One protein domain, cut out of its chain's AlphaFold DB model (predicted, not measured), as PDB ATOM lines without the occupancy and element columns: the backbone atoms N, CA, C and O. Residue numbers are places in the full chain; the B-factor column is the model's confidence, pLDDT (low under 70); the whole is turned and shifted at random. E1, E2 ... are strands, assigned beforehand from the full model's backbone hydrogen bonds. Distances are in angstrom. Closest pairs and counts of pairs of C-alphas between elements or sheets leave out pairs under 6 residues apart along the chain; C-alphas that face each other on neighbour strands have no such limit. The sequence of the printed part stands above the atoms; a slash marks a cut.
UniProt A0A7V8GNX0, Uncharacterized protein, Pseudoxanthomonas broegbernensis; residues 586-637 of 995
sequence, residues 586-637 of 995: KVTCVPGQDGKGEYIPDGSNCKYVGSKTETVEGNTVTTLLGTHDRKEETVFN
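Overview. This is residues 586 to 637 of the 995 residues of an uncharacterized protein of Pseudoxanthomonas broegbernensis (UniProt A0A7V8GNX0). Three two-stranded ribbons make a narrow rod: the pair E1 and E6 packs with the short hairpin E2 and E3 in one half, and the hairpin E4 and E5 reaches away as an arm. Its tip, residues 615 to 620, sticks out. The printed part has 52 residues, with no named helix and strands E1 to E6 in chain order; it is all strand, and each two-stranded sheet is antiparallel. The whole is loose, with a radius of gyration of the C-alphas of 13.6 A and spans of 51 by 17 by 14 A.

Along the chain. E1, residues 586 to 591, begins at C-alpha 586 (18.539, -24.595, 28.395) and is 16.0 A long. E2, residues 599 to 602, and E3, residues 605 to 608, measure 9.1 A and 9.8 A. E4, residues 611 to 616, is 15.5 A long and ends at C-alpha 616 (9.116, -61.192, 21.933). E5, residues 619 to 624, is 16.1 A long. E6, residues 628 to 636, is 23.9 A long and ends at C-alpha 636 (22.418, -17.706, 33.142).

Arrangement. E1 and E6 are antiparallel at 148 degrees, with N 588 and O 631 within hydrogen-bond range at 2.8 A. The closest C-alphas of E1 and E3, Cys 589 and Cys 606, are 5.5 A apart. In the hairpin E2 and E3, N 600 and O 607 are 2.9 A apart, within hydrogen-bond range. E3 runs on into E4 at 33 degrees. In the hairpin E4 and E5, N 614 and O 621 are within hydrogen-bond range at 2.9 A. E4 is apart from E1, E2 and E6.

Size, cuts and confidence. The two farthest C-alphas, Glu 617 and Asn 637, are 51.2 A apart. The printed part has no cut, and no link is long. The mean pLDDT of the printed part is 85.9, and no printed residue is under 70.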
ATOM      1  N   LYS A 586      18.000 -24.149  29.674       86.81
ATOM      2  CA  LYS A 586      18.539 -24.595  28.395       86.81
ATOM      3  C   LYS A 586      18.242 -26.077  28.230       86.81
ATOM      4  O   LYS A 586      18.680 -26.908  29.022       86.81
ATOM      5  N   VAL A 587      17.502 -26.409  27.180       86.56
ATOM      6  CA  VAL A 587      17.247 -27.798  26.797       86.56
ATOM      7  C   VAL A 587      18.325 -28.219  25.803       86.56
ATOM      8  O   VAL A 587      18.556 -27.532  24.814       86.56
ATOM      9  N   THR A 588      18.994 -29.337  26.066       87.38
ATOM     10  CA  THR A 588      19.995 -29.925  25.168       87.38
ATOM     11  C   THR A 588      19.651 -31.375  24.866       87.38
ATOM     12  O   THR A 588      19.157 -32.102  25.728       87.38
ATOM     13  N   CYS A 589      19.905 -31.785  23.625       88.25
ATOM     14  CA  CYS A 589      19.796 -33.176  23.201       88.25
ATOM     15  C   CYS A 589      21.167 -33.822  23.299       88.25
ATOM     16  O   CYS A 589      22.056 -33.507  22.510       88.25
ATOM     17  N   VAL A 590      21.341 -34.697  24.284       89.38
ATOM     18  CA  VAL A 590      22.601 -35.413  24.514       89.38
ATOM     19  C   VAL A 590      22.470 -36.849  24.009       89.38
ATOM     20  O   VAL A 590      21.385 -37.413  24.134       89.38
ATOM     21  N   PRO A 591      23.514 -37.454  23.415       88.75
ATOM     22  CA  PRO A 591      23.451 -38.848  22.989       88.75
ATOM     23  C   PRO A 591      23.057 -39.753  24.161       88.75
ATOM     24  O   PRO A 591      23.658 -39.666  25.232       88.75
ATOM     25  N   GLY A 592      22.042 -40.592  23.955       83.69
ATOM     26  CA  GLY A 592      21.608 -41.557  24.962       83.69
ATOM     27  C   GLY A 592      22.620 -42.694  25.111       83.69
ATOM     28  O   GLY A 592      23.450 -42.926  24.222       83.69
ATOM     29  N   GLN A 593      22.575 -43.416  26.234       82.56
ATOM     30  CA  GLN A 593      23.465 -44.564  26.449       82.56
ATOM     31  C   GLN A 593      23.264 -45.614  25.342       82.56
ATOM     32  O   GLN A 593      22.139 -45.944  24.971       82.56
ATOM     33  N   ASP A 594      24.370 -46.091  24.761       84.19
ATOM     34  CA  ASP A 594      24.399 -47.022  23.621       84.19
ATOM     35  C   ASP A 594      23.615 -46.555  22.374       84.19
ATOM     36  O   ASP A 594      23.182 -47.371  21.555       84.19
ATOM     37  N   GLY A 595      23.421 -45.239  22.212       79.81
ATOM     38  CA  GLY A 595      22.688 -44.657  21.085       79.81
ATOM     39  C   GLY A 595      21.172 -44.843  21.163       79.81
ATOM     40  O   GLY A 595      20.503 -44.760  20.134       79.81
ATOM     41  N   LYS A 596      20.631 -45.103  22.360       80.88
ATOM     42  CA  LYS A 596      19.196 -45.277  22.616       80.88
ATOM     43  C   LYS A 596      18.687 -44.155  23.522       80.88
ATOM     44  O   LYS A 596      19.243 -43.941  24.589       80.88
ATOM     45  N   GLY A 597      17.620 -43.476  23.106       86.75
ATOM     46  CA  GLY A 597      16.951 -42.422  23.879       86.75
ATOM     47  C   GLY A 597      15.534 -42.163  23.362       86.75
ATOM     48  O   GLY A 597      15.118 -42.750  22.368       86.75
ATOM     49  N   GLU A 598      14.756 -41.304  24.012       90.06
ATOM     50  CA  GLU A 598      13.368 -41.018  23.589       90.06
ATOM     51  C   GLU A 598      13.239 -39.808  22.650       90.06
ATOM     52  O   GLU A 598      12.136 -39.462  22.213       90.06
ATOM     53  N   TYR A 599      14.357 -39.157  22.318       91.62
ATOM     54  CA  TYR A 599      14.397 -37.924  21.537       91.62
ATOM     55  C   TYR A 599      15.325 -38.038  20.321       91.62
ATOM     56  O   TYR A 599      16.265 -38.838  20.281       91.62
ATOM     57  N   ILE A 600      15.063 -37.198  19.320       90.19
ATOM     58  CA  ILE A 600      15.970 -36.923  18.200       90.19
ATOM     59  C   ILE A 600      16.304 -35.421  18.148       90.19
ATOM     60  O   ILE A 600      15.467 -34.605  18.558       90.19
ATOM     61  N   PRO A 601      17.496 -35.031  17.654       87.31
ATOM     62  CA  PRO A 601      17.864 -33.626  17.507       87.31
ATOM     63  C   PRO A 601      16.956 -32.917  16.492       87.31
ATOM     64  O   PRO A 601      16.743 -33.427  15.392       87.31
ATOM     65  N   ASP A 602      16.456 -31.735  16.845       85.19
ATOM     66  CA  ASP A 602      15.685 -30.847  15.967       85.19
ATOM     67  C   ASP A 602      16.224 -29.415  16.108       85.19
ATOM     68  O   ASP A 602      15.785 -28.626  16.949       85.19
ATOM     69  N   GLY A 603      17.284 -29.112  15.352       82.25
ATOM     70  CA  GLY A 603      18.058 -27.882  15.524       82.25
ATOM     71  C   GLY A 603      18.670 -27.787  16.928       82.25
ATOM     72  O   GLY A 603      19.416 -28.668  17.347       82.25
ATOM     73  N   SER A 604      18.351 -26.713  17.658       72.81
ATOM     74  CA  SER A 604      18.739 -26.508  19.064       72.81
ATOM     75  C   SER A 604      17.758 -27.120  20.078       72.81
ATOM     76  O   SER A 604      17.929 -26.913  21.276       72.81
ATOM     77  N   ASN A 605      16.736 -27.849  19.618       79.81
ATOM     78  CA  ASN A 605      15.693 -28.456  20.445       79.81
ATOM     79  C   ASN A 605      15.710 -29.993  20.368       79.81
ATOM     80  O   ASN A 605      16.380 -30.603  19.535       79.81
ATOM     81  N   CYS A 606      14.929 -30.618  21.252       87.06
ATOM     82  CA  CYS A 606      14.713 -32.061  21.291       87.06
ATOM     83  C   CYS A 606      13.300 -32.418  20.855       87.06
ATOM     84  O   CYS A 606      12.335 -32.031  21.518       87.06
ATOM     85  N   LYS A 607      13.171 -33.214  19.794       90.94
ATOM     86  CA  LYS A 607      11.880 -33.743  19.356       90.94
ATOM     87  C   LYS A 607      11.650 -35.118  19.968       90.94
ATOM     88  O   LYS A 607      12.422 -36.042  19.728       90.94
ATOM     89  N   TYR A 608      10.584 -35.247  20.749       91.25
ATOM     90  CA  TYR A 608      10.193 -36.519  21.347       91.25
ATOM     91  C   TYR A 608       9.683 -37.485  20.273       91.25
ATOM     92  O   TYR A 608       8.793 -37.139  19.493       91.25
ATOM     93  N   VAL A 609      10.250 -38.689  20.239       90.56
ATOM     94  CA  VAL A 609       9.845 -39.795  19.355       90.56
ATOM     95  C   VAL A 609       9.362 -41.021  20.137       90.56
ATOM     96  O   VAL A 609       8.765 -41.917  19.544       90.56
ATOM     97  N   GLY A 610       9.541 -41.020  21.462       88.94
ATOM     98  CA  GLY A 610       8.981 -41.996  22.392       88.94
ATOM     99  C   GLY A 610       9.662 -43.359  22.381       88.94
ATOM    100  O   GLY A 610      10.794 -43.523  21.923       88.94
ATOM    101  N   SER A 611       8.960 -44.348  22.920       88.56
ATOM    102  CA  SER A 611       9.401 -45.736  23.020       88.56
ATOM    103  C   SER A 611       8.295 -46.684  22.551       88.56
ATOM    104  O   SER A 611       7.104 -46.366  22.600       88.56
ATOM    105  N   LYS A 612       8.687 -47.850  22.035       88.38
ATOM    106  CA  LYS A 612       7.786 -48.901  21.553       88.38
ATOM    107  C   LYS A 612       7.998 -50.161  22.374       88.38
ATOM    108  O   LYS A 612       9.119 -50.652  22.464       88.38
ATOM    109  N   THR A 613       6.925 -50.697  22.936       83.62
ATOM    110  CA  THR A 613       6.965 -51.942  23.708       83.62
ATOM    111  C   THR A 613       6.355 -53.074  22.890       83.62
ATOM    112  O   THR A 613       5.216 -52.963  22.440       83.62
ATOM    113  N   GLU A 614       7.106 -54.154  22.696       85.44
ATOM    114  CA  GLU A 614       6.683 -55.347  21.954       85.44
ATOM    115  C   GLU A 614       6.979 -56.609  22.772       85.44
ATOM    116  O   GLU A 614       7.969 -56.669  23.500       85.44
ATOM    117  N   THR A 615       6.127 -57.630  22.665       78.25
ATOM    118  CA  THR A 615       6.350 -58.920  23.334       78.25
ATOM    119  C   THR A 615       7.061 -59.873  22.381       78.25
ATOM    120  O   THR A 615       6.483 -60.291  21.378       78.25
ATOM    121  N   VAL A 616       8.296 -60.250  22.708       78.69
ATOM    122  CA  VAL A 616       9.116 -61.192  21.933       78.69
ATOM    123  C   VAL A 616       9.393 -62.408  22.815       78.69
ATOM    124  O   VAL A 616       9.896 -62.269  23.925       78.69
ATOM    125  N   GLU A 617       8.998 -63.601  22.356       79.25
ATOM    126  CA  GLU A 617       9.181 -64.877  23.080       79.25
ATOM    127  C   GLU A 617       8.607 -64.892  24.517       79.25
ATOM    128  O   GLU A 617       9.157 -65.506  25.425       79.25
ATOM    129  N   GLY A 618       7.483 -64.205  24.740       81.62
ATOM    130  CA  GLY A 618       6.833 -64.121  26.057       81.62
ATOM    131  C   GLY A 618       7.428 -63.071  27.003       81.62
ATOM    132  O   GLY A 618       6.869 -62.856  28.077       81.62
ATOM    133  N   ASN A 619       8.490 -62.368  26.591       73.38
ATOM    134  CA  ASN A 619       9.098 -61.272  27.341       73.38
ATOM    135  C   ASN A 619       8.731 -59.913  26.732       73.38
ATOM    136  O   ASN A 619       8.777 -59.719  25.518       73.38
ATOM    137  N   THR A 620       8.382 -58.956  27.587       78.38
ATOM    138  CA  THR A 620       8.098 -57.573  27.187       78.38
ATOM    139  C   THR A 620       9.412 -56.824  26.971       78.38
ATOM    140  O   THR A 620      10.167 -56.623  27.921       78.38
ATOM    141  N   VAL A 621       9.687 -56.397  25.738       81.75
ATOM    142  CA  VAL A 621      10.882 -55.626  25.373       81.75
ATOM    143  C   VAL A 621      10.470 -54.207  24.987       81.75
ATOM    144  O   VAL A 621       9.673 -54.008  24.071       81.75
ATOM    145  N   THR A 622      11.031 -53.205  25.667       83.00
ATOM    146  CA  THR A 622      10.847 -51.786  25.328       83.00
ATOM    147  C   THR A 622      12.036 -51.288  24.512       83.00
ATOM    148  O   THR A 622      13.176 -51.307  24.972       83.00
ATOM    149  N   THR A 623      11.764 -50.831  23.291       83.50
ATOM    150  CA  THR A 623      12.740 -50.219  22.385       83.50
ATOM    151  C   THR A 623      12.534 -48.710  22.375       83.50
ATOM    152  O   THR A 623      11.462 -48.229  22.009       83.50
ATOM    153  N   LEU A 624      13.554 -47.952  22.768       86.62
ATOM    154  CA  LEU A 624      13.544 -46.494  22.652       86.62
ATOM    155  C   LEU A 624      13.676 -46.112  21.168       86.62
ATOM    156  O   LEU A 624      14.534 -46.657  20.474       86.62
ATOM    157  N   LEU A 625      12.795 -45.242  20.662       86.06
ATOM    158  CA  LEU A 625      12.694 -44.927  19.227       86.06
ATOM    159  C   LEU A 625      13.606 -43.772  18.784       86.06
ATOM    160  O   LEU A 625      13.657 -43.453  17.596       86.06
ATOM    161  N   GLY A 626      14.304 -43.130  19.718       87.00
ATOM    162  CA  GLY A 626      15.265 -42.059  19.472       87.00
ATOM    163  C   GLY A 626      16.699 -42.466  19.800       87.00
ATOM    164  O   GLY A 626      16.990 -43.589  20.213       87.00
ATOM    165  N   THR A 627      17.610 -41.514  19.614       88.31
ATOM    166  CA  THR A 627      19.056 -41.702  19.827       88.31
ATOM    167  C   THR A 627      19.626 -40.792  20.913       88.31
ATOM    168  O   THR A 627      20.795 -40.918  21.273       88.31
ATOM    169  N   HIS A 628      18.816 -39.861  21.423       90.50
ATOM    170  CA  HIS A 628      19.218 -38.830  22.371       90.50
ATOM    171  C   HIS A 628      18.263 -38.771  23.564       90.50
ATOM    172  O   HIS A 628      17.066 -39.044  23.436       90.50
ATOM    173  N   ASP A 629      18.798 -38.340  24.699       88.69
ATOM    174  CA  ASP A 629      18.040 -37.959  25.882       88.69
ATOM    175  C   ASP A 629      17.878 -36.438  25.943       88.69
ATOM    176  O   ASP A 629      18.729 -35.663  25.485       88.69
ATOM    177  N   ARG A 630      16.767 -35.999  26.536       88.00
ATOM    178  CA  ARG A 630      16.497 -34.586  26.800       88.00
ATOM    179  C   ARG A 630      17.112 -34.196  28.140       88.00
ATOM    180  O   ARG A 630      16.636 -34.627  29.185       88.00
ATOM    181  N   LYS A 631      18.123 -33.329  28.113       87.69
ATOM    182  CA  LYS A 631      18.758 -32.770  29.312       87.69
ATOM    183  C   LYS A 631      18.351 -31.311  29.492       87.69
ATOM    184  O   LYS A 631      18.597 -30.481  28.618       87.69
ATOM    185  N   GLU A 632      17.740 -31.002  30.628       89.19
ATOM    186  CA  GLU A 632      17.505 -29.627  31.070       89.19
ATOM    187  C   GLU A 632      18.665 -29.167  31.954       89.19
ATOM    188  O   GLU A 632      19.039 -29.850  32.906       89.19
ATOM    189  N   GLU A 633      19.233 -28.009  31.641       88.88
ATOM    190  CA  GLU A 633      20.260 -27.357  32.445       88.88
ATOM    191  C   GLU A 633      19.826 -25.923  32.737       88.88
ATOM    192  O   GLU A 633      19.449 -25.176  31.832       88.88
ATOM    193  N   THR A 634      19.856 -25.525  34.006       91.44
ATOM    194  CA  THR A 634      19.671 -24.122  34.373       91.44
ATOM    195  C   THR A 634      20.934 -23.358  34.002       91.44
ATOM    196  O   THR A 634      22.019 -23.703  34.458       91.44
ATOM    197  N   VAL A 635      20.793 -22.323  33.177       92.12
ATOM    198  CA  VAL A 635      21.893 -21.466  32.719       92.12
ATOM    199  C   VAL A 635      21.573 -19.996  32.983       92.12
ATOM    200  O   VAL A 635      20.410 -19.622  33.159       92.12
ATOM    201  N   PHE A 636      22.597 -19.144  32.975       91.88
ATOM    202  CA  PHE A 636      22.418 -17.706  33.142       91.88
ATOM    203  C   PHE A 636      21.798 -17.071  31.889       91.88
ATOM    204  O   PHE A 636      22.250 -17.276  30.760       91.88
ATOM    205  N   ASN A 637      20.757 -16.269  32.089       91.56
ATOM    206  CA  ASN A 637      20.061 -15.534  31.044       91.56
ATOM    207  C   ASN A 637      20.769 -14.199  30.765       91.56
ATOM    208  O   ASN A 637      20.363 -13.139  31.252       91.56
TER     209      ASN A 637